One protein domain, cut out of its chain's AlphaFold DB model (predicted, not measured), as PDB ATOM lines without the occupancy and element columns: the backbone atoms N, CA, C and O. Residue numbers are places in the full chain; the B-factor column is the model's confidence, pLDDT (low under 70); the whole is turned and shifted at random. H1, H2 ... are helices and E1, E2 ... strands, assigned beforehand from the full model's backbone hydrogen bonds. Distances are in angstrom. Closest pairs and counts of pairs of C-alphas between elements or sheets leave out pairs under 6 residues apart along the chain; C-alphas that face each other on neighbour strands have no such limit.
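This is residues 59 to 224 of the 229 residues of an uncharacterized protein of Candidatus Azambacteria bacterium GW2011_GWC2_45_7b (UniProt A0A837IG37). A twisted sheet of five strands runs through the model, with H3 and H4 covering part of one face; its two longest strands, E1 and E2, form a long hairpin whose turn at residues 98 to 106 makes one end of the longest axis. Away from H3 and H4 gather the longest helix H1, the small hairpin of E3 and E4, and the short H2, with H1 and H2 only grazing the sheet, while residues 173 to 193 make a long loop between H2 and the edge strand E7. The printed part has 166 residues, with four named helices and seven named strands in the order H1, E1, E2, E3, E4, E5, E6, H2, E7, H3, H4. The larger sheet is antiparallel, in the order E6, E5, E2, E1, E7, and E3 and E4 make a second antiparallel sheet. The class is mixed, helices and strands, and the whole is compact, with a radius of gyration of the C-alphas of 17.0 A and spans of 57 by 42 by 27 A.

H1 is residues 66 to 81, 22.0 A from first to last C-alpha, and begins at C-alpha 66 (22.518, 7.611, -5.352). E1 is residues 86 to 97, 33.6 A long, and E2 is residues 107 to 118, 36.5 A long. E3 is residues 125 to 127 and E4 is residues 132 to 135. E5, residues 139 to 144, is 16.9 A long, and E6, residues 150 to 154, is 13.4 A long. H2 is residues 169 to 172. E7, residues 194 to 200, is 20.2 A long and begins at C-alpha 194 (18.547, -10.526, -21.768). H3 is residues 202 to 209, 10.3 A long. H4, residues 215 to 224, is 14.5 A long and ends at C-alpha 224 (40.019, -24.869, -15.681).

In the larger sheet E6 and E7 are the edge strands. E1 and E2 form an antiparallel hairpin at 163 degrees, with N 91 and O 113 2.8 A apart, within hydrogen-bond range. E7 is antiparallel to E1 at 169 degrees, with N 90 and O 197 at 2.8 A. E5 is antiparallel to E2 at 163 degrees, with N 116 and O 141 at 2.9 A. E5 and E6 form a hairpin at 149 degrees, with N 153 and O 140 at 2.8 A. H3 and H4 are on the same face of this sheet, two layers with helices on one face. H3 lies over E7 at a height over the sheet of 7.9 A, along the strands, at 3 degrees to E7 on the local plane. H4 lies over E5 and E2 at a height of 8.6 A, slantwise to the strands, at 40 degrees to E2 on the local plane; its closest C-alphas to E5 are those of Met 221 and Val 141, 6.1 A apart. H3 and H4 are close but not clearly touching, at a steep tilt of 44 degrees, opposite ways; their closest C-alphas, of Cys 209 and Asp 215, are 4.7 A apart. H1 only grazes the sheet, with residues 75 to 81. With residues 68 to 72 alone H1 only just touches H2, with 3 pairs of C-alphas within 8 A, the closest those of Val 71 and Ala 170 at 6.1 A. The hairpin of E3 and E4 has N 127 and O 132 at 2.8 A, and residues 134 to 135 of E4 pair antiparallel with residues 157 to 158. In H1, H3 and H4 every O i to N i+4 pair is within hydrogen-bond range; H2 is too short for such a pair.

The two C-alphas farthest apart, those of Phe 102 and Lys 121, are 56.8 A apart. The printed part has no cut. The links from E6 to H2, 14 residues, and from H2 to E7, 21 residues, are long. The mean pLDDT of the printed part is 80.0; residues 96 to 108, 160 to 169 and 171 to 193 are under 70.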
ATOM      1  N   ALA A  59      28.855   9.057 -16.298       91.56
ATOM      2  CA  ALA A  59      29.286   8.663 -17.635       91.56
ATOM      3  C   ALA A  59      28.261   7.748 -18.318       91.56
ATOM      4  O   ALA A  59      27.947   7.939 -19.497       91.56
ATOM      5  N   LYS A  60      27.706   6.776 -17.589       86.75
ATOM      6  CA  LYS A  60      26.778   5.785 -18.138       86.75
ATOM      7  C   LYS A  60      25.363   6.330 -18.331       86.75
ATOM      8  O   LYS A  60      24.784   6.097 -19.388       86.75
ATOM      9  N   TYR A  61      24.829   7.066 -17.358       86.06
ATOM     10  CA  TYR A  61      23.414   7.461 -17.328       86.06
ATOM     11  C   TYR A  61      23.162   8.923 -17.691       86.06
ATOM     12  O   TYR A  61      22.053   9.265 -18.089       86.06
ATOM     13  N   GLY A  62      24.173   9.785 -17.582       87.50
ATOM     14  CA  GLY A  62      24.035  11.220 -17.836       87.50
ATOM     15  C   GLY A  62      23.362  11.995 -16.700       87.50
ATOM     16  O   GLY A  62      23.010  13.151 -16.893       87.50
ATOM     17  N   PHE A  63      23.182  11.392 -15.524       87.06
ATOM     18  CA  PHE A  63      22.627  12.046 -14.338       87.06
ATOM     19  C   PHE A  63      23.176  11.414 -13.053       87.06
ATOM     20  O   PHE A  63      23.703  10.301 -13.067       87.06
ATOM     21  N   LEU A  64      23.040  12.132 -11.937       86.12
ATOM     22  CA  LEU A  64      23.363  11.628 -10.601       86.12
ATOM     23  C   LEU A  64      22.224  10.761 -10.066       86.12
ATOM     24  O   LEU A  64      21.055  11.143 -10.139       86.12
ATOM     25  N   ASN A  65      22.561   9.603  -9.506       86.94
ATOM     26  CA  ASN A  65      21.579   8.720  -8.891       86.94
ATOM     27  C   ASN A  65      22.224   7.880  -7.788       86.94
ATOM     28  O   ASN A  65      22.879   6.874  -8.056       86.94
ATOM     29  N   GLU A  66      21.966   8.267  -6.541       90.38
ATOM     30  CA  GLU A  66      22.518   7.611  -5.352       90.38
ATOM     31  C   GLU A  66      22.116   6.136  -5.238       90.38
ATOM     32  O   GLU A  66      22.889   5.326  -4.733       90.38
ATOM     33  N   LYS A  67      20.935   5.750  -5.742       89.50
ATOM     34  CA  LYS A  67      20.518   4.341  -5.741       89.50
ATOM     35  C   LYS A  67      21.386   3.517  -6.688       89.50
ATOM     36  O   LYS A  67      21.799   2.422  -6.322       89.50
ATOM     37  N   LEU A  68      21.686   4.043  -7.878       89.00
ATOM     38  CA  LEU A  68      22.579   3.377  -8.832       89.00
ATOM     39  C   LEU A  68      24.011   3.324  -8.293       89.00
ATOM     40  O   LEU A  68      24.641   2.270  -8.357       89.00
ATOM     41  N   GLU A  69      24.500   4.417  -7.703       92.56
ATOM     42  CA  GLU A  69      25.796   4.424  -7.015       92.56
ATOM     43  C   GLU A  69      25.849   3.364  -5.910       92.56
ATOM     44  O   GLU A  69      26.821   2.615  -5.828       92.56
ATOM     45  N   GLY A  70      24.793   3.258  -5.098       92.12
ATOM     46  CA  GLY A  70      24.673   2.273  -4.025       92.12
ATOM     47  C   GLY A  70      24.835   0.835  -4.514       92.12
ATOM     48  O   GLY A  70      25.558   0.068  -3.885       92.12
ATOM     49  N   VAL A  71      24.254   0.490  -5.669       89.75
ATOM     50  CA  VAL A  71      24.418  -0.843  -6.276       89.75
ATOM     51  C   VAL A  71      25.880  -1.114  -6.637       89.75
ATOM     52  O   VAL A  71      26.423  -2.152  -6.269       89.75
ATOM     53  N   TYR A  72      26.556  -0.184  -7.316       91.38
ATOM     54  CA  TYR A  72      27.964  -0.382  -7.687       91.38
ATOM     55  C   TYR A  72      28.900  -0.375  -6.469       91.38
ATOM     56  O   TYR A  72      29.887  -1.113  -6.453       91.38
ATOM     57  N   ARG A  73      28.585   0.411  -5.432       93.44
ATOM     58  CA  ARG A  73      29.312   0.388  -4.152       93.44
ATOM     59  C   ARG A  73      29.142  -0.948  -3.440       93.44
ATOM     60  O   ARG A  73      30.133  -1.475  -2.943       93.44
ATOM     61  N   ASP A  74      27.934  -1.509  -3.418       92.06
ATOM     62  CA  ASP A  74      27.681  -2.834  -2.845       92.06
ATOM     63  C   ASP A  74      28.495  -3.919  -3.559       92.06
ATOM     64  O   ASP A  74      29.233  -4.658  -2.907       92.06
ATOM     65  N   LEU A  75      28.467  -3.946  -4.897       91.44
ATOM     66  CA  LEU A  75      29.275  -4.882  -5.686       91.44
ATOM     67  C   LEU A  75      30.766  -4.759  -5.376       91.44
ATOM     68  O   LEU A  75      31.434  -5.773  -5.178       91.44
ATOM     69  N   GLN A  76      31.288  -3.531  -5.299       93.31
ATOM     70  CA  GLN A  76      32.692  -3.306  -4.969       93.31
ATOM     71  C   GLN A  76      33.026  -3.799  -3.560       93.31
ATOM     72  O   GLN A  76      34.045  -4.463  -3.373       93.31
ATOM     73  N   ASN A  77      32.166  -3.527  -2.581       94.31
ATOM     74  CA  ASN A  77      32.365  -3.978  -1.208       94.31
ATOM     75  C   ASN A  77      32.323  -5.506  -1.098       94.31
ATOM     76  O   ASN A  77      33.157  -6.088  -0.404       94.31
ATOM     77  N   ARG A  78      31.384  -6.163  -1.788       93.44
ATOM     78  CA  ARG A  78      31.299  -7.630  -1.857       93.44
ATOM     79  C   ARG A  78      32.554  -8.214  -2.499       93.44
ATOM     80  O   ARG A  78      33.186  -9.077  -1.901       93.44
ATOM     81  N   ALA A  79      32.984  -7.675  -3.642       93.75
ATOM     82  CA  ALA A  79      34.194  -8.130  -4.326       93.75
ATOM     83  C   ALA A  79      35.458  -7.986  -3.457       93.75
ATOM     84  O   ALA A  79      36.291  -8.885  -3.423       93.75
ATOM     85  N   GLN A  80      35.587  -6.886  -2.712       94.50
ATOM     86  CA  GLN A  80      36.724  -6.656  -1.811       94.50
ATOM     87  C   GLN A  80      36.738  -7.578  -0.585       94.50
ATOM     88  O   GLN A  80      37.807  -7.849  -0.041       94.50
ATOM     89  N   ARG A  81      35.571  -8.040  -0.124       95.44
ATOM     90  CA  ARG A  81      35.461  -8.980   1.003       95.44
ATOM     91  C   ARG A  81      35.709 -10.427   0.585       95.44
ATOM     92  O   ARG A  81      36.204 -11.195   1.397       95.44
ATOM     93  N   SER A  82      35.421 -10.757  -0.670       96.12
ATOM     94  CA  SER A  82      35.544 -12.098  -1.252       96.12
ATOM     95  C   SER A  82      36.838 -12.286  -2.056       96.12
ATOM     96  O   SER A  82      36.872 -12.997  -3.055       96.12
ATOM     97  N   VAL A  83      37.932 -11.631  -1.656       96.50
ATOM     98  CA  VAL A  83      39.240 -11.827  -2.302       96.50
ATOM     99  C   VAL A  83      39.699 -13.278  -2.140       96.50
ATOM    100  O   VAL A  83      39.757 -13.794  -1.028       96.50
ATOM    101  N   GLY A  84      40.108 -13.897  -3.245       96.12
ATOM    102  CA  GLY A  84      40.492 -15.307  -3.322       96.12
ATOM    103  C   GLY A  84      39.313 -16.253  -3.554       96.12
ATOM    104  O   GLY A  84      39.543 -17.425  -3.839       96.12
ATOM    105  N   GLU A  85      38.082 -15.748  -3.476       97.38
ATOM    106  CA  GLU A  85      36.858 -16.499  -3.747       97.38
ATOM    107  C   GLU A  85      36.384 -16.274  -5.189       97.38
ATOM    108  O   GLU A  85      36.894 -15.420  -5.931       97.38
ATOM    109  N   PHE A  86      35.386 -17.048  -5.600       96.75
ATOM    110  CA  PHE A  86      34.828 -16.956  -6.940       96.75
ATOM    111  C   PHE A  86      33.856 -15.778  -7.120       96.75
ATOM    112  O   PHE A  86      33.136 -15.364  -6.214       96.75
ATOM    113  N   VAL A  87      33.778 -15.281  -8.354       95.44
ATOM    114  CA  VAL A  87      32.672 -14.466  -8.873       95.44
ATOM    115  C   VAL A  87      32.063 -15.192 -10.067       95.44
ATOM    116  O   VAL A  87      32.784 -15.593 -10.984       95.44
ATOM    117  N   LEU A  88      30.741 -15.362 -10.065       93.62
ATOM    118  CA  LEU A  88      29.990 -15.999 -11.143       93.62
ATOM    119  C   LEU A  88      28.992 -14.999 -11.722       93.62
ATOM    120  O   LEU A  88      28.150 -14.474 -11.002       93.62
ATOM    121  N   ALA A  89      29.063 -14.758 -13.027       91.06
ATOM    122  CA  ALA A  89      28.007 -14.074 -13.762       91.06
ATOM    123  C   ALA A  89      27.272 -15.072 -14.662       91.06
ATOM    124  O   ALA A  89      27.892 -15.815 -15.428       91.06
ATOM    125  N   VAL A  90      25.946 -15.061 -14.586       88.81
ATOM    126  CA  VAL A  90      25.050 -15.902 -15.381       88.81
ATOM    127  C   VAL A  90      24.269 -15.005 -16.319       88.81
ATOM    128  O   VAL A  90      23.584 -14.077 -15.895       88.81
ATOM    129  N   VAL A  91      24.370 -15.283 -17.610       85.69
ATOM    130  CA  VAL A  91      23.706 -14.517 -18.662       85.69
ATOM    131  C   VAL A  91      22.716 -15.416 -19.370       85.69
ATOM    132  O   VAL A  91      23.119 -16.423 -19.949       85.69
ATOM    133  N   ARG A  92      21.443 -15.019 -19.398       82.75
ATOM    134  CA  ARG A  92      20.423 -15.652 -20.243       82.75
ATOM    135  C   ARG A  92      20.046 -14.732 -21.387       82.75
ATOM    136  O   ARG A  92      19.875 -13.527 -21.200       82.75
ATOM    137  N   ARG A  93      19.933 -15.299 -22.583       79.06
ATOM    138  CA  ARG A  93      19.521 -14.589 -23.792       79.06
ATOM    139  C   ARG A  93      18.462 -15.381 -24.524       79.06
ATOM    140  O   ARG A  93      18.638 -16.572 -24.772       79.06
ATOM    141  N   GLU A  94      17.421 -14.690 -24.944       75.62
ATOM    142  CA  GLU A  94      16.459 -15.252 -25.876       75.62
ATOM    143  C   GLU A  94      16.940 -15.109 -27.310       75.62
ATOM    144  O   GLU A  94      17.414 -14.055 -27.742       75.62
ATOM    145  N   LEU A  95      16.782 -16.185 -28.064       71.56
ATOM    146  CA  LEU A  95      17.083 -16.237 -29.477       71.56
ATOM    147  C   LEU A  95      15.846 -16.717 -30.218       71.56
ATOM    148  O   LEU A  95      15.371 -17.830 -29.995       71.56
ATOM    149  N   GLN A  96      15.372 -15.910 -31.158       68.19
ATOM    150  CA  GLN A  96      14.410 -16.383 -32.139       68.19
ATOM    151  C   GLN A  96      15.153 -17.246 -33.166       68.19
ATOM    152  O   GLN A  96      16.115 -16.795 -33.794       68.19
ATOM    153  N   ARG A  97      14.746 -18.507 -33.310       64.88
ATOM    154  CA  ARG A  97      15.341 -19.467 -34.248       64.88
ATOM    155  C   ARG A  97      14.301 -19.995 -35.229       64.88
ATOM    156  O   ARG A  97      13.121 -20.079 -34.911       64.88
ATOM    157  N   GLY A  98      14.772 -20.388 -36.412       57.66
ATOM    158  CA  GLY A  98      13.958 -20.925 -37.508       57.66
ATOM    159  C   GLY A  98      13.864 -19.973 -38.706       57.66
ATOM    160  O   GLY A  98      14.010 -18.761 -38.560       57.66
ATOM    161  N   CYS A  99      13.640 -20.523 -39.903       50.97
ATOM    162  CA  CYS A  99      13.315 -19.727 -41.086       50.97
ATOM    163  C   CYS A  99      11.906 -19.147 -40.924       50.97
ATOM    164  O   CYS A  99      10.948 -19.899 -40.793       50.97
ATOM    165  N   THR A 100      11.773 -17.824 -41.001       53.78
ATOM    166  CA  THR A 100      10.475 -17.127 -41.058       53.78
ATOM    167  C   THR A 100       9.832 -17.168 -42.457       53.78
ATOM    168  O   THR A 100       8.820 -16.514 -42.690       53.78
ATOM    169  N   GLY A 101      10.418 -17.915 -43.402       53.81
ATOM    170  CA  GLY A 101       9.878 -18.149 -44.746       53.81
ATOM    171  C   GLY A 101       8.775 -19.218 -44.788       53.81
ATOM    172  O   GLY A 101       8.589 -19.962 -43.826       53.81
ATOM    173  N   PHE A 102       8.057 -19.278 -45.922       39.25
ATOM    174  CA  PHE A 102       6.861 -20.100 -46.190       39.25
ATOM    175  C   PHE A 102       6.814 -21.439 -45.419       39.25
ATOM    176  O   PHE A 102       7.434 -22.423 -45.814       39.25
ATOM    177  N   GLY A 103       6.038 -21.467 -44.328       51.69
ATOM    178  CA  GLY A 103       5.679 -22.679 -43.576       51.69
ATOM    179  C   GLY A 103       6.528 -23.007 -42.340       51.69
ATOM    180  O   GLY A 103       6.157 -23.905 -41.585       51.69
ATOM    181  N   GLY A 104       7.628 -22.292 -42.081       49.12
ATOM    182  CA  GLY A 104       8.449 -22.508 -40.887       49.12
ATOM    183  C   GLY A 104       7.844 -21.869 -39.635       49.12
ATOM    184  O   GLY A 104       7.638 -20.658 -39.591       49.12
ATOM    185  N   ARG A 105       7.594 -22.656 -38.580       55.78
ATOM    186  CA  ARG A 105       7.333 -22.098 -37.244       55.78
ATOM    187  C   ARG A 105       8.672 -21.783 -36.588       55.78
ATOM    188  O   ARG A 105       9.435 -22.694 -36.272       55.78
ATOM    189  N   GLY A 106       8.965 -20.498 -36.411       62.41
ATOM    190  CA  GLY A 106      10.058 -20.087 -35.537       62.41
ATOM    191  C   GLY A 106       9.790 -20.546 -34.101       62.41
ATOM    192  O   GLY A 106       8.636 -20.606 -33.678       62.41
ATOM    193  N   TYR A 107      10.844 -20.868 -33.359       66.06
ATOM    194  CA  TYR A 107      10.777 -21.159 -31.928       66.06
ATOM    195  C   TYR A 107      11.720 -20.232 -31.165       66.06
ATOM    196  O   TYR A 107      12.716 -19.742 -31.707       66.06
ATOM    197  N   VAL A 108      11.394 -19.978 -29.902       69.31
ATOM    198  CA  VAL A 108      12.266 -19.242 -28.984       69.31
ATOM    199  C   VAL A 108      13.192 -20.250 -28.314       69.31
ATOM    200  O   VAL A 108      12.742 -21.283 -27.824       69.31
ATOM    201  N   ALA A 109      14.492 -19.975 -28.336       72.38
ATOM    202  CA  ALA A 109      15.501 -20.735 -27.617       72.38
ATOM    203  C   ALA A 109      16.140 -19.849 -26.549       72.38
ATOM    204  O   ALA A 109      16.481 -18.699 -26.835       72.38
ATOM    205  N   ILE A 110      16.364 -20.395 -25.354       77.69
ATOM    206  CA  ILE A 110      17.131 -19.723 -24.303       77.69
ATOM    207  C   ILE A 110      18.577 -20.216 -24.352       77.69
ATOM    208  O   ILE A 110      18.860 -21.409 -24.250       77.69
ATOM    209  N   GLU A 111      19.509 -19.284 -24.517       83.00
ATOM    210  CA  GLU A 111      20.942 -19.537 -24.391       83.00
ATOM    211  C   GLU A 111      21.422 -19.032 -23.030       83.00
ATOM    212  O   GLU A 111      21.180 -17.878 -22.675       83.00
ATOM    213  N   THR A 112      22.108 -19.899 -22.279       86.19
ATOM    214  CA  THR A 112      22.707 -19.549 -20.986       86.19
ATOM    215  C   THR A 112      24.221 -19.595 -21.103       86.19
ATOM    216  O   THR A 112      24.790 -20.601 -21.529       86.19
ATOM    217  N   SER A 113      24.872 -18.517 -20.685       88.88
ATOM    218  CA  SER A 113      26.324 -18.427 -20.584       88.88
ATOM    219  C   SER A 113      26.738 -18.178 -19.140       88.88
ATOM    220  O   SER A 113      26.126 -17.366 -18.445       88.88
ATOM    221  N   LEU A 114      27.787 -18.867 -18.707       92.25
ATOM    222  CA  LEU A 114      28.379 -18.754 -17.378       92.25
ATOM    223  C   LEU A 114      29.772 -18.149 -17.500       92.25
ATOM    224  O   LEU A 114      30.553 -18.523 -18.381       92.25
ATOM    225  N   TYR A 115      30.088 -17.250 -16.579       93.62
ATOM    226  CA  TYR A 115      31.373 -16.572 -16.499       93.62
ATOM    227  C   TYR A 115      31.899 -16.677 -15.080       93.62
ATOM    228  O   TYR A 115      31.309 -16.092 -14.179       93.62
ATOM    229  N   LEU A 116      32.990 -17.411 -14.888       95.75
ATOM    230  CA  LEU A 116      33.570 -17.654 -13.570       95.75
ATOM    231  C   LEU A 116      34.961 -17.030 -13.498       95.75
ATOM    232  O   LEU A 116      35.791 -17.284 -14.366       95.75
ATOM    233  N   GLY A 117      35.233 -16.238 -12.470       96.56
ATOM    234  CA  GLY A 117      36.568 -15.714 -12.177       96.56
ATOM    235  C   GLY A 117      36.919 -15.908 -10.709       96.56
ATOM    236  O   GLY A 117      36.029 -16.115  -9.890       96.56
ATOM    237  N   VAL A 118      38.206 -15.818 -10.379       97.19
ATOM    238  CA  VAL A 118      38.679 -15.729  -8.989       97.19
ATOM    239  C   VAL A 118      39.029 -14.278  -8.704       97.19
ATOM    240  O   VAL A 118      39.818 -13.672  -9.436       97.19
ATOM    241  N   LEU A 119      38.427 -13.721  -7.659       96.81
ATOM    242  CA  LEU A 119      38.646 -12.340  -7.265       96.81
ATOM    243  C   LEU A 119      40.056 -12.165  -6.704       96.81
ATOM    244  O   LEU A 119      40.486 -12.903  -5.822       96.81
ATOM    245  N   ASN A 120      40.774 -11.158  -7.185       94.38
ATOM    246  CA  ASN A 120      42.066 -10.773  -6.621       94.38
ATOM    247  C   ASN A 120      41.945  -9.487  -5.781       94.38
ATOM    248  O   ASN A 120      40.878  -8.892  -5.674       94.38
ATOM    249  N   LYS A 121      43.053  -9.054  -5.161       88.56
ATOM    250  CA  LYS A 121      43.102  -7.885  -4.253       88.56
ATOM    251  C   LYS A 121      42.836  -6.528  -4.931       88.56
ATOM    252  O   LYS A 121      42.891  -5.500  -4.258       88.56
ATOM    253  N   GLY A 122      42.618  -6.496  -6.244       84.50
ATOM    254  CA  GLY A 122      42.318  -5.276  -6.983       84.50
ATOM    255  C   GLY A 122      40.955  -4.680  -6.627       84.50
ATOM    256  O   GLY A 122      40.080  -5.337  -6.066       84.50
ATOM    257  N   LYS A 123      40.757  -3.411  -6.990       88.19
ATOM    258  CA  LYS A 123      39.419  -2.805  -7.028       88.19
ATOM    259  C   LYS A 123      38.726  -3.160  -8.340       88.19
ATOM    260  O   LYS A 123      39.385  -3.492  -9.327       88.19
ATOM    261  N   MET A 124      37.399  -3.061  -8.354       91.88
ATOM    262  CA  MET A 124      36.659  -3.123  -9.611       91.88
ATOM    263  C   MET A 124      37.112  -1.986 -10.528       91.88
ATOM    264  O   MET A 124      37.346  -0.869 -10.073       91.88
ATOM    265  N   ILE A 125      37.233  -2.269 -11.824       91.81
ATOM    266  CA  ILE A 125      37.667  -1.273 -12.807       91.81
ATOM    267  C   ILE A 125      36.431  -0.720 -13.505       91.81
ATOM    268  O   ILE A 125      35.714  -1.460 -14.183       91.81
ATOM    269  N   PHE A 126      36.209   0.587 -13.378       91.00
ATOM    270  CA  PHE A 126      35.122   1.306 -14.035       91.00
ATOM    271  C   PHE A 126      35.651   2.054 -15.260       91.00
ATOM    272  O   PHE A 126      36.375   3.038 -15.154       91.00
ATOM    273  N   ASN A 127      35.297   1.588 -16.455       89.75
ATOM    274  CA  ASN A 127      35.667   2.258 -17.694       89.75
ATOM    275  C   ASN A 127      34.538   3.201 -18.122       89.75
ATOM    276  O   ASN A 127      33.584   2.770 -18.773       89.75
ATOM    277  N   CYS A 128      34.660   4.482 -17.771       89.56
ATOM    278  CA  CYS A 128      33.673   5.523 -18.066       89.56
ATOM    279  C   CYS A 128      33.439   5.724 -19.571       89.56
ATOM    280  O   CYS A 128      32.289   5.811 -20.002       89.56
ATOM    281  N   ALA A 129      34.498   5.713 -20.387       87.44
ATOM    282  CA  ALA A 129      34.391   5.852 -21.844       87.44
ATOM    283  C   ALA A 129      33.548   4.731 -22.471       87.44
ATOM    284  O   ALA A 129      32.799   4.934 -23.425       87.44
ATOM    285  N   LYS A 130      33.669   3.527 -21.906       82.62
ATOM    286  CA  LYS A 130      32.986   2.320 -22.362       82.62
ATOM    287  C   LYS A 130      31.706   2.016 -21.575       82.62
ATOM    288  O   LYS A 130      31.000   1.095 -21.953       82.62
ATOM    289  N   GLY A 131      31.395   2.690 -20.474       81.31
ATOM    290  CA  GLY A 131      30.293   2.276 -19.595       81.31
ATOM    291  C   GLY A 131      30.382   0.806 -19.141       81.31
ATOM    292  O   GLY A 131      29.354   0.174 -18.892       81.31
ATOM    293  N   SER A 132      31.592   0.235 -19.070       84.50
ATOM    294  CA  SER A 132      31.829  -1.145 -18.621       84.50
ATOM    295  C   SER A 132      32.459  -1.185 -17.243       84.50
ATOM    296  O   SER A 132      33.345  -0.386 -16.953       84.50
ATOM    297  N   MET A 133      32.080  -2.189 -16.458       88.19
ATOM    298  CA  MET A 133      32.784  -2.564 -15.238       88.19
ATOM    299  C   MET A 133      33.467  -3.918 -15.407       88.19
ATOM    300  O   MET A 133      32.986  -4.776 -16.160       88.19
ATOM    301  N   VAL A 134      34.577  -4.096 -14.703       91.75
ATOM    302  CA  VAL A 134      35.373  -5.322 -14.719       91.75
ATOM    303  C   VAL A 134      35.623  -5.761 -13.283       91.75
ATOM    304  O   VAL A 134      36.135  -4.976 -12.479       91.75
ATOM    305  N   PHE A 135      35.265  -7.004 -12.966       93.81
ATOM    306  CA  PHE A 135      35.675  -7.621 -11.712       93.81
ATOM    307  C   PHE A 135      37.166  -7.965 -11.765       93.81
ATOM    308  O   PHE A 135      37.654  -8.441 -12.796       93.81
ATOM    309  N   PRO A 136      37.897  -7.725 -10.671       94.44
ATOM    310  CA  PRO A 136      39.334  -7.921 -10.649       94.44
ATOM    311  C   PRO A 136      39.657  -9.421 -10.589       94.44
ATOM    312  O   PRO A 136      39.452 -10.067  -9.569       94.44
ATOM    313  N   SER A 137      40.166  -9.976 -11.687       94.06
ATOM    314  CA  SER A 137      40.637 -11.363 -11.780       94.06
ATOM    315  C   SER A 137      41.844 -11.447 -12.712       94.06
ATOM    316  O   SER A 137      42.004 -10.613 -13.603       94.06
ATOM    317  N   GLU A 138      42.712 -12.439 -12.509       93.25
ATOM    318  CA  GLU A 138      43.847 -12.679 -13.418       93.25
ATOM    319  C   GLU A 138      43.397 -13.331 -14.722       93.25
ATOM    320  O   GLU A 138      43.830 -12.934 -15.796       93.25
ATOM    321  N   ASN A 139      42.496 -14.307 -14.608       94.44
ATOM    322  CA  ASN A 139      41.830 -14.986 -15.706       94.44
ATOM    323  C   ASN A 139      40.356 -15.176 -15.337       94.44
ATOM    324  O   ASN A 139      39.986 -15.145 -14.160       94.44
ATOM    325  N   HIS A 140      39.522 -15.426 -16.336       95.31
ATOM    326  CA  HIS A 140      38.170 -15.928 -16.137       95.31
ATOM    327  C   HIS A 140      37.860 -17.021 -17.154       95.31
ATOM    328  O   HIS A 140      38.507 -17.144 -18.195       95.31
ATOM    329  N   VAL A 141      36.864 -17.832 -16.844       94.69
ATOM    330  CA  VAL A 141      36.393 -18.919 -17.683       94.69
ATOM    331  C   VAL A 141      35.014 -18.596 -18.219       94.69
ATOM    332  O   VAL A 141      34.148 -18.107 -17.496       94.69
ATOM    333  N   VAL A 142      34.813 -18.915 -19.492       93.75
ATOM    334  CA  VAL A 142      33.548 -18.777 -20.203       93.75
ATOM    335  C   VAL A 142      33.010 -20.159 -20.541       93.75
ATOM    336  O   VAL A 142      33.722 -20.963 -21.142       93.75
ATOM    337  N   TYR A 143      31.744 -20.402 -20.219       92.44
ATOM    338  CA  TYR A 143      30.959 -21.525 -20.720       92.44
ATOM    339  C   TYR A 143      29.714 -20.992 -21.429       92.44
ATOM    340  O   TYR A 143      29.030 -20.116 -20.904       92.44
ATOM    341  N   GLY A 144      29.406 -21.520 -22.613       87.25
ATOM    342  CA  GLY A 144      28.152 -21.242 -23.315       87.25
ATOM    343  C   GLY A 144      27.381 -22.533 -23.549       87.25
ATOM    344  O   GLY A 144      27.941 -23.475 -24.112       87.25
ATOM    345  N   SER A 145      26.099 -22.574 -23.180       82.81
ATOM    346  CA  SER A 145      25.275 -23.790 -23.280       82.81
ATOM    347  C   SER A 145      25.178 -24.344 -24.703       82.81
ATOM    348  O   SER A 145      24.982 -25.537 -24.890       82.81
ATOM    349  N   ARG A 146      25.354 -23.499 -25.724       78.12
ATOM    350  CA  ARG A 146      25.332 -23.921 -27.128       78.12
ATOM    351  C   ARG A 146      26.606 -24.631 -27.576       78.12
ATOM    352  O   ARG A 146      26.535 -25.545 -28.392       78.12
ATOM    353  N   SER A 147      27.768 -24.133 -27.163       79.31
ATOM    354  CA  SER A 147      29.049 -24.712 -27.572       79.31
ATOM    355  C   SER A 147      29.468 -25.849 -26.653       79.31
ATOM    356  O   SER A 147      30.295 -26.658 -27.063       79.31
ATOM    357  N   GLU A 148      28.954 -25.856 -25.418       84.19
ATOM    358  CA  GLU A 148      29.394 -26.696 -24.301       84.19
ATOM    359  C   GLU A 148      30.912 -26.646 -24.071       84.19
ATOM    360  O   GLU A 148      31.511 -27.533 -23.461       84.19
ATOM    361  N   LYS A 149      31.558 -25.582 -24.559       88.12
ATOM    362  CA  LYS A 149      32.997 -25.381 -24.459       88.12
ATOM    363  C   LYS A 149      33.307 -24.453 -23.306       88.12
ATOM    364  O   LYS A 149      32.681 -23.409 -23.147       88.12
ATOM    365  N   ILE A 150      34.333 -24.843 -22.566       92.81
ATOM    366  CA  ILE A 150      34.967 -24.050 -21.526       92.81
ATOM    367  C   ILE A 150      36.189 -23.379 -22.153       92.81
ATOM    368  O   ILE A 150      36.998 -24.037 -22.807       92.81
ATOM    369  N   SER A 151      36.308 -22.063 -22.012       93.50
ATOM    370  CA  SER A 151      37.442 -21.288 -22.531       93.50
ATOM    371  C   SER A 151      38.001 -20.381 -21.449       93.50
ATOM    372  O   SER A 151      37.242 -19.662 -20.805       93.50
ATOM    373  N   VAL A 152      39.321 -20.412 -21.265       94.81
ATOM    374  CA  VAL A 152      40.039 -19.528 -20.341       94.81
ATOM    375  C   VAL A 152      40.407 -18.247 -21.084       94.81
ATOM    376  O   VAL A 152      40.953 -18.295 -22.187       94.81
ATOM    377  N   VAL A 153      40.101 -17.104 -20.485       94.25
ATOM    378  CA  VAL A 153      40.350 -15.770 -21.030       94.25
ATOM    379  C   VAL A 153      41.201 -14.993 -20.035       94.25
ATOM    380  O   VAL A 153      40.882 -14.936 -18.847       94.25
ATOM    381  N   ALA A 154      42.280 -14.385 -20.529       93.25
ATOM    382  CA  ALA A 154      43.167 -13.571 -19.712       93.25
ATOM    383  C   ALA A 154      42.522 -12.238 -19.312       93.25
ATOM    384  O   ALA A 154      41.841 -11.589 -20.110       93.25
ATOM    385  N   GLY A 155      42.794 -11.813 -18.082       91.88
ATOM    386  CA  GLY A 155      42.335 -10.565 -17.492       91.88
ATOM    387  C   GLY A 155      41.029 -10.666 -16.703       91.88
ATOM    388  O   GLY A 155      40.421 -11.730 -16.532       91.88
ATOM    389  N   GLY A 156      40.610  -9.494 -16.221       92.00
ATOM    390  CA  GLY A 156      39.429  -9.323 -15.386       92.00
ATOM    391  C   GLY A 156      38.126  -9.737 -16.074       92.00
ATOM    392  O   GLY A 156      37.975  -9.617 -17.294       92.00
ATOM    393  N   LEU A 157      37.151 -10.176 -15.281       91.19
ATOM    394  CA  LEU A 157      35.827 -10.552 -15.771       91.19
ATOM    395  C   LEU A 157      35.026  -9.290 -16.127       91.19
ATOM    396  O   LEU A 157      34.501  -8.583 -15.264       91.19
ATOM    397  N   SER A 158      34.935  -9.004 -17.426       86.69
ATOM    398  CA  SER A 158      34.187  -7.873 -17.982       86.69
ATOM    399  C   SER A 158      32.783  -8.303 -18.407       86.69
ATOM    400  O   SER A 158      32.616  -9.070 -19.352       86.69
ATOM    401  N   ILE A 159      31.754  -7.742 -17.772       70.19
ATOM    402  CA  ILE A 159      30.354  -8.095 -18.061       70.19
ATOM    403  C   ILE A 159      29.860  -7.482 -19.387       70.19
ATOM    404  O   ILE A 159      29.067  -8.095 -20.104       70.19
ATOM    405  N   ARG A 160      30.362  -6.298 -19.779       67.50
ATOM    406  CA  ARG A 160      29.912  -5.595 -21.004       67.50
ATOM    407  C   ARG A 160      30.228  -6.372 -22.282       67.50
ATOM    408  O   ARG A 160      29.376  -6.461 -23.166       67.50
ATOM    409  N   SER A 161      31.419  -6.967 -22.368       58.34
ATOM    410  CA  SER A 161      31.868  -7.777 -23.520       58.34
ATOM    411  C   SER A 161      30.906  -8.915 -23.872       58.34
ATOM    412  O   SER A 161      30.942  -9.439 -24.980       58.34
ATOM    413  N   LEU A 162      30.035  -9.279 -22.933       58.72
ATOM    414  CA  LEU A 162      29.248 -10.500 -22.944       58.72
ATOM    415  C   LEU A 162      27.745 -10.236 -22.970       58.72
ATOM    416  O   LEU A 162      26.969 -11.180 -23.036       58.72
ATOM    417  N   LEU A 163      27.310  -8.977 -22.956       60.50
ATOM    418  CA  LEU A 163      25.899  -8.574 -23.017       60.50
ATOM    419  C   LEU A 163      25.632  -7.514 -24.094       60.50
ATOM    420  O   LEU A 163      24.488  -7.371 -24.545       60.50
ATOM    421  N   GLY A 164      26.687  -6.843 -24.571       60.12
ATOM    422  CA  GLY A 164      26.582  -5.619 -25.358       60.12
ATOM    423  C   GLY A 164      26.144  -4.439 -24.489       60.12
ATOM    424  O   GLY A 164      25.960  -4.567 -23.280       60.12
ATOM    425  N   ASP A 165      25.933  -3.287 -25.118       56.41
ATOM    426  CA  ASP A 165      25.622  -2.019 -24.432       56.41
ATOM    427  C   ASP A 165      24.225  -1.982 -23.798       56.41
ATOM    428  O   ASP A 165      23.884  -1.044 -23.084       56.41
ATOM    429  N   ALA A 166      23.413  -3.008 -24.057       50.94
ATOM    430  CA  ALA A 166      21.982  -3.011 -23.784       50.94
ATOM    431  C   ALA A 166      21.585  -3.538 -22.395       50.94
ATOM    432  O   ALA A 166      20.418  -3.413 -22.035       50.94
ATOM    433  N   VAL A 167      22.494  -4.146 -21.618       60.91
ATOM    434  CA  VAL A 167      22.125  -4.691 -20.297       60.91
ATOM    435  C   VAL A 167      22.683  -3.839 -19.177       60.91
ATOM    436  O   VAL A 167      23.887  -3.780 -18.921       60.91
ATOM    437  N   ASP A 168      21.760  -3.188 -18.485       66.25
ATOM    438  CA  ASP A 168      22.073  -2.429 -17.301       66.25
ATOM    439  C   ASP A 168      22.161  -3.333 -16.065       66.25
ATOM    440  O   ASP A 168      21.148  -3.723 -15.487       66.25
ATOM    441  N   ILE A 169      23.396  -3.627 -15.654       69.62
ATOM    442  CA  ILE A 169      23.734  -4.400 -14.453       69.62
ATOM    443  C   ILE A 169      22.956  -3.902 -13.226       69.62
ATOM    444  O   ILE A 169      22.384  -4.711 -12.497       69.62
ATOM    445  N   ALA A 170      22.865  -2.582 -13.029       71.19
ATOM    446  CA  ALA A 170      22.228  -2.012 -11.845       71.19
ATOM    447  C   ALA A 170      20.707  -2.242 -11.805       71.19
ATOM    448  O   ALA A 170      20.119  -2.304 -10.726       71.19
ATOM    449  N   LEU A 171      20.066  -2.416 -12.965       66.00
ATOM    450  CA  LEU A 171      18.628  -2.686 -13.067       66.00
ATOM    451  C   LEU A 171      18.281  -4.184 -13.027       66.00
ATOM    452  O   LEU A 171      17.101  -4.525 -12.883       66.00
ATOM    453  N   GLN A 172      19.278  -5.063 -13.175       65.56
ATOM    454  CA  GLN A 172      19.095  -6.518 -13.275       65.56
ATOM    455  C   GLN A 172      19.506  -7.278 -12.010       65.56
ATOM    456  O   GLN A 172      18.896  -8.293 -11.703       65.56
ATOM    457  N   LEU A 173      20.453  -6.754 -11.223       62.56
ATOM    458  CA  LEU A 173      21.025  -7.420 -10.040       62.56
ATOM    459  C   LEU A 173      20.034  -7.875  -8.953       62.56
ATOM    460  O   LEU A 173      20.388  -8.714  -8.137       62.56
ATOM    461  N   ASN A 174      18.807  -7.351  -8.938       52.38
ATOM    462  CA  ASN A 174      17.786  -7.689  -7.938       52.38
ATOM    463  C   ASN A 174      16.623  -8.514  -8.509       52.38
ATOM    464  O   ASN A 174      15.543  -8.555  -7.916       52.38
ATOM    465  N   LYS A 175      16.784  -9.109  -9.691       56.94
ATOM    466  CA  LYS A 175      15.740  -9.915 -10.327       56.94
ATOM    467  C   LYS A 175      16.281 -11.329 -10.523       56.94
ATOM    468  O   LYS A 175      17.081 -11.509 -11.438       56.94
ATOM    469  N   PRO A 176      15.867 -12.317  -9.702       57.81
ATOM    470  CA  PRO A 176      16.203 -13.704  -9.991       57.81
ATOM    471  C   PRO A 176      15.717 -14.035 -11.401       57.81
ATOM    472  O   PRO A 176      14.671 -13.536 -11.839       57.81
ATOM    473  N   LEU A 177      16.498 -14.841 -12.118       62.03
ATOM    474  CA  LEU A 177      16.168 -15.242 -13.481       62.03
ATOM    475  C   LEU A 177      14.781 -15.888 -13.464       62.03
ATOM    476  O   LEU A 177      14.567 -16.885 -12.769       62.03
ATOM    477  N   LYS A 178      13.819 -15.305 -14.187       57.66
ATOM    478  CA  LYS A 178      12.458 -15.846 -14.189       57.66
ATOM    479  C   LYS A 178      12.488 -17.209 -14.879       57.66
ATOM    480  O   LYS A 178      13.063 -17.353 -15.957       57.66
ATOM    481  N   THR A 179      11.903 -18.215 -14.242       48.06
ATOM    482  CA  THR A 179      11.645 -19.517 -14.860       48.06
ATOM    483  C   THR A 179      10.654 -19.348 -16.013       48.06
ATOM    484  O   THR A 179       9.773 -18.491 -15.955       48.06
ATOM    485  N   GLU A 180      10.848 -20.125 -17.080       47.72
ATOM    486  CA  GLU A 180      10.060 -20.074 -18.316       47.72
ATOM    487  C   GLU A 180       8.543 -20.112 -18.059       47.72
ATOM    488  O   GLU A 180       8.065 -20.900 -17.244       47.72
ATOM    489  N   GLY A 181       7.786 -19.283 -18.786       43.09
ATOM    490  CA  GLY A 181       6.323 -19.277 -18.733       43.09
ATOM    491  C   GLY A 181       5.689 -18.024 -19.345       43.09
ATOM    492  O   GLY A 181       5.758 -16.949 -18.760       43.09
ATOM    493  N   GLU A 182       5.109 -18.209 -20.534       41.78
ATOM    494  CA  GLU A 182       4.031 -17.477 -21.246       41.78
ATOM    495  C   GLU A 182       4.047 -15.937 -21.423       41.78
ATOM    496  O   GLU A 182       3.494 -15.463 -22.414       41.78
ATOM    497  N   ASP A 183       4.760 -15.138 -20.626       42.66
ATOM    498  CA  ASP A 183       4.734 -13.658 -20.709       42.66
ATOM    499  C   ASP A 183       5.872 -13.036 -21.546       42.66
ATOM    500  O   ASP A 183       6.328 -11.914 -21.310       42.66
ATOM    501  N   PHE A 184       6.357 -13.758 -22.553       47.31
ATOM    502  CA  PHE A 184       7.479 -13.321 -23.396       47.31
ATOM    503  C   PHE A 184       7.092 -12.986 -24.845       47.31
ATOM    504  O   PHE A 184       7.944 -12.726 -25.691       47.31
ATOM    505  N   LEU A 185       5.790 -12.911 -25.132       41.06
ATOM    506  CA  LEU A 185       5.228 -12.574 -26.449       41.06
ATOM    507  C   LEU A 185       4.978 -11.062 -26.655       41.06
ATOM    508  O   LEU A 185       4.181 -10.671 -27.503       41.06
ATOM    509  N   GLY A 186       5.646 -10.193 -25.889       39.62
ATOM    510  CA  GLY A 186       5.343  -8.755 -25.832       39.62
ATOM    511  C   GLY A 186       6.294  -7.809 -26.573       39.62
ATOM    512  O   GLY A 186       6.200  -6.601 -26.372       39.62
ATOM    513  N   GLY A 187       7.233  -8.298 -27.387       40.19
ATOM    514  CA  GLY A 187       8.250  -7.434 -27.997       40.19
ATOM    515  C   GLY A 187       8.512  -7.741 -29.461       40.19
ATOM    516  O   GLY A 187       9.403  -8.520 -29.776       40.19
ATOM    517  N   LEU A 188       7.798  -7.065 -30.364       37.41
ATOM    518  CA  LEU A 188       8.181  -6.887 -31.771       37.41
ATOM    519  C   LEU A 188       9.467  -6.037 -31.864       37.41
ATOM    520  O   LEU A 188       9.457  -4.902 -32.332       37.41
ATOM    521  N   GLY A 189      10.583  -6.568 -31.365       44.34
ATOM    522  CA  GLY A 189      11.900  -5.946 -31.393       44.34
ATOM    523  C   GLY A 189      12.971  -7.026 -31.499       44.34
ATOM    524  O   GLY A 189      13.002  -7.964 -30.710       44.34
ATOM    525  N   SER A 190      13.855  -6.899 -32.484       42.69
ATOM    526  CA  SER A 190      14.868  -7.872 -32.926       42.69
ATOM    527  C   SER A 190      16.018  -8.148 -31.932       42.69
ATOM    528  O   SER A 190      17.133  -8.464 -32.342       42.69
ATOM    529  N   GLY A 191      15.778  -8.025 -30.622       51.44
ATOM    530  CA  GLY A 191      16.822  -8.039 -29.593       51.44
ATOM    531  C   GLY A 191      16.812  -9.204 -28.603       51.44
ATOM    532  O   GLY A 191      17.859  -9.426 -27.994       51.44
ATOM    533  N   GLY A 192      15.685  -9.919 -28.447       59.53
ATOM    534  CA  GLY A 192      15.467 -10.924 -27.389       59.53
ATOM    535  C   GLY A 192      15.607 -10.350 -25.969       59.53
ATOM    536  O   GLY A 192      16.364  -9.401 -25.738       59.53
ATOM    537  N   LYS A 193      14.900 -10.880 -24.965       69.94
ATOM    538  CA  LYS A 193      15.191 -10.459 -23.586       69.94
ATOM    539  C   LYS A 193      16.573 -10.970 -23.180       69.94
ATOM    540  O   LYS A 193      16.984 -12.079 -23.529       69.94
ATOM    541  N   LYS A 194      17.291 -10.150 -22.415       74.19
ATOM    542  CA  LYS A 194      18.547 -10.526 -21.768       74.19
ATOM    543  C   LYS A 194      18.400 -10.370 -20.266       74.19
ATOM    544  O   LYS A 194      17.924  -9.334 -19.802       74.19
ATOM    545  N   GLU A 195      18.836 -11.376 -19.530       79.19
ATOM    546  CA  GLU A 195      18.835 -11.383 -18.071       79.19
ATOM    547  C   GLU A 195      20.253 -11.654 -17.562       79.19
ATOM    548  O   GLU A 195      21.047 -12.332 -18.225       79.19
ATOM    549  N   LEU A 196      20.580 -11.074 -16.407       82.00
ATOM    550  CA  LEU A 196      21.890 -11.167 -15.773       82.00
ATOM    551  C   LEU A 196      21.708 -11.401 -14.278       82.00
ATOM    552  O   LEU A 196      21.031 -10.621 -13.615       82.00
ATOM    553  N   GLU A 197      22.402 -12.406 -13.767       86.19
ATOM    554  CA  GLU A 197      22.562 -12.676 -12.342       86.19
ATOM    555  C   GLU A 197      24.061 -12.677 -12.012       86.19
ATOM    556  O   GLU A 197      24.874 -13.130 -12.823       86.19
ATOM    557  N   ILE A 198      24.445 -12.112 -10.865       89.12
ATOM    558  CA  ILE A 198      25.842 -12.068 -10.413       89.12
ATOM    559  C   ILE A 198      25.889 -12.550  -8.971       89.12
ATOM    560  O   ILE A 198      25.248 -11.959  -8.104       89.12
ATOM    561  N   MET A 199      26.727 -13.549  -8.733       92.31
ATOM    562  CA  MET A 199      27.029 -14.088  -7.418       92.31
ATOM    563  C   MET A 199      28.491 -13.810  -7.077       92.31
ATOM    564  O   MET A 199      29.376 -13.960  -7.927       92.31
ATOM    565  N   ILE A 200      28.746 -13.378  -5.843       93.81
ATOM    566  CA  ILE A 200      30.077 -12.999  -5.365       93.81
ATOM    567  C   ILE A 200      30.369 -13.759  -4.075       93.81
ATOM    568  O   ILE A 200      29.704 -13.560  -3.061       93.81
ATOM    569  N   GLY A 201      31.417 -14.572  -4.120       95.06
ATOM    570  CA  GLY A 201      31.869 -15.393  -3.013       95.06
ATOM    571  C   GLY A 201      31.375 -16.832  -3.103       95.06
ATOM    572  O   GLY A 201      30.301 -17.134  -3.632       95.06
ATOM    573  N   ASP A 202      32.176 -17.739  -2.553       95.56
ATOM    574  CA  ASP A 202      31.991 -19.184  -2.723       95.56
ATOM    575  C   ASP A 202      30.649 -19.665  -2.177       95.56
ATOM    576  O   ASP A 202      30.016 -20.540  -2.765       95.56
ATOM    577  N   LYS A 203      30.194 -19.082  -1.062       94.19
ATOM    578  CA  LYS A 203      28.922 -19.444  -0.430       94.19
ATOM    579  C   LYS A 203      27.738 -19.188  -1.363       94.19
ATOM    580  O   LYS A 203      26.938 -20.087  -1.580       94.19
ATOM    581  N   GLU A 204      27.645 -17.987  -1.926       92.56
ATOM    582  CA  GLU A 204      26.523 -17.600  -2.789       92.56
ATOM    583  C   GLU A 204      26.489 -18.443  -4.068       92.56
ATOM    584  O   GLU A 204      25.425 -18.859  -4.523       92.56
ATOM    585  N   ILE A 205      27.664 -18.758  -4.618       93.75
ATOM    586  CA  ILE A 205      27.785 -19.597  -5.814       93.75
ATOM    587  C   ILE A 205      27.402 -21.047  -5.495       93.75
ATOM    588  O   ILE A 205      26.705 -21.673  -6.290       93.75
ATOM    589  N   LYS A 206      27.793 -21.580  -4.331       92.75
ATOM    590  CA  LYS A 206      27.392 -22.924  -3.879       92.75
ATOM    591  C   LYS A 206      25.890 -23.026  -3.636       92.75
ATOM    592  O   LYS A 206      25.276 -23.985  -4.099       92.75
ATOM    593  N   ASP A 207      25.303 -22.029  -2.979       91.31
ATOM    594  CA  ASP A 207      23.858 -21.959  -2.748       91.31
ATOM    595  C   ASP A 207      23.100 -21.927  -4.089       91.31
ATOM    596  O   ASP A 207      22.137 -22.673  -4.286       91.31
ATOM    597  N   TRP A 208      23.585 -21.140  -5.056       90.12
ATOM    598  CA  TRP A 208      23.026 -21.108  -6.407       90.12
ATOM    599  C   TRP A 208      23.167 -22.457  -7.128       90.12
ATOM    600  O   TRP A 208      22.182 -22.962  -7.673       90.12
ATOM    601  N   CYS A 209      24.348 -23.088  -7.086       89.44
ATOM    602  CA  CYS A 209      24.587 -24.411  -7.672       89.44
ATOM    603  C   CYS A 209      23.663 -25.487  -7.088       89.44
ATOM    604  O   CYS A 209      23.140 -26.300  -7.847       89.44
ATOM    605  N   GLY A 210      23.380 -25.456  -5.782       84.81
ATOM    606  CA  GLY A 210      22.450 -26.390  -5.133       84.81
ATOM    607  C   GLY A 210      21.015 -26.333  -5.677       84.81
ATOM    608  O   GLY A 210      20.248 -27.277  -5.494       84.81
ATOM    609  N   SER A 211      20.660 -25.254  -6.378       78.25
ATOM    610  CA  SER A 211      19.359 -25.052  -7.026       78.25
ATOM    611  C   SER A 211      19.418 -25.079  -8.562       78.25
ATOM    612  O   SER A 211      18.411 -24.833  -9.227       78.25
ATOM    613  N   SER A 212      20.584 -25.382  -9.143       79.69
ATOM    614  CA  SER A 212      20.874 -25.209 -10.567       79.69
ATOM    615  C   SER A 212      21.421 -26.488 -11.206       79.69
ATOM    616  O   SER A 212      22.255 -27.188 -10.644       79.69
ATOM    617  N   TYR A 213      21.023 -26.762 -12.451       82.88
ATOM    618  CA  TYR A 213      21.579 -27.862 -13.259       82.88
ATOM    619  C   TYR A 213      23.085 -27.688 -13.562       82.88
ATOM    620  O   TYR A 213      23.762 -28.628 -13.978       82.88
ATOM    621  N   TYR A 214      23.630 -26.486 -13.361       87.81
ATOM    622  CA  TYR A 214      24.992 -26.138 -13.761       87.81
ATOM    623  C   TYR A 214      26.080 -26.483 -12.738       87.81
ATOM    624  O   TYR A 214      27.238 -26.176 -13.010       87.81
ATOM    625  N   ASP A 215      25.767 -27.141 -11.617       89.31
ATOM    626  CA  ASP A 215      26.754 -27.474 -10.575       89.31
ATOM    627  C   ASP A 215      28.016 -28.153 -11.145       89.31
ATOM    628  O   ASP A 215      29.122 -27.612 -11.077       89.31
ATOM    629  N   GLY A 216      27.838 -29.262 -11.871       91.75
ATOM    630  CA  GLY A 216      28.956 -29.973 -12.501       91.75
ATOM    631  C   GLY A 216      29.691 -29.169 -13.583       91.75
ATOM    632  O   GLY A 216      30.855 -29.451 -13.878       91.75
ATOM    633  N   VAL A 217      29.048 -28.161 -14.183       93.50
ATOM    634  CA  VAL A 217      29.702 -27.236 -15.124       93.50
ATOM    635  C   VAL A 217      30.573 -26.244 -14.362       93.50
ATOM    636  O   VAL A 217      31.731 -26.058 -14.735       93.50
ATOM    637  N   VAL A 218      30.072 -25.666 -13.268       94.81
ATOM    638  CA  VAL A 218      30.827 -24.734 -12.417       94.81
ATOM    639  C   VAL A 218      32.059 -25.421 -11.826       94.81
ATOM    640  O   VAL A 218      33.149 -24.851 -11.893       94.81
ATOM    641  N   SER A 219      31.955 -26.680 -11.379       94.62
ATOM    642  CA  SER A 219      33.127 -27.442 -10.918       94.62
ATOM    643  C   SER A 219      34.194 -27.595 -12.011       94.62
ATOM    644  O   SER A 219      35.383 -27.419 -11.746       94.62
ATOM    645  N   LYS A 220      33.794 -27.883 -13.259       95.44
ATOM    646  CA  LYS A 220      34.728 -27.972 -14.400       95.44
ATOM    647  C   LYS A 220      35.350 -26.617 -14.740       95.44
ATOM    648  O   LYS A 220      36.527 -26.555 -15.088       95.44
ATOM    649  N   MET A 221      34.586 -25.530 -14.631       96.56
ATOM    650  CA  MET A 221      35.098 -24.173 -14.837       96.56
ATOM    651  C   MET A 221      36.139 -23.801 -13.775       96.56
ATOM    652  O   MET A 221      37.187 -23.262 -14.121       96.56
ATOM    653  N   ALA A 222      35.900 -24.142 -12.506       96.12
ATOM    654  CA  ALA A 222      36.860 -23.924 -11.428       96.12
ATOM    655  C   ALA A 222      38.154 -24.727 -11.633       96.12
ATOM    656  O   ALA A 222      39.247 -24.182 -11.476       96.12
ATOM    657  N   GLN A 223      38.049 -25.984 -12.079       96.19
ATOM    658  CA  GLN A 223      39.217 -26.794 -12.446       96.19
ATOM    659  C   GLN A 223      40.021 -26.164 -13.589       96.19
ATOM    660  O   GLN A 223      41.249 -26.166 -13.542       96.19
ATOM    661  N   ALA A 224      39.353 -25.581 -14.590       95.44
ATOM    662  CA  ALA A 224      40.019 -24.869 -15.681       95.44
ATOM    663  C   ALA A 224      40.748 -23.590 -15.219       95.44
ATOM    664  O   ALA A 224      41.684 -23.154 -15.886       95.44
TER     665      ALA A 224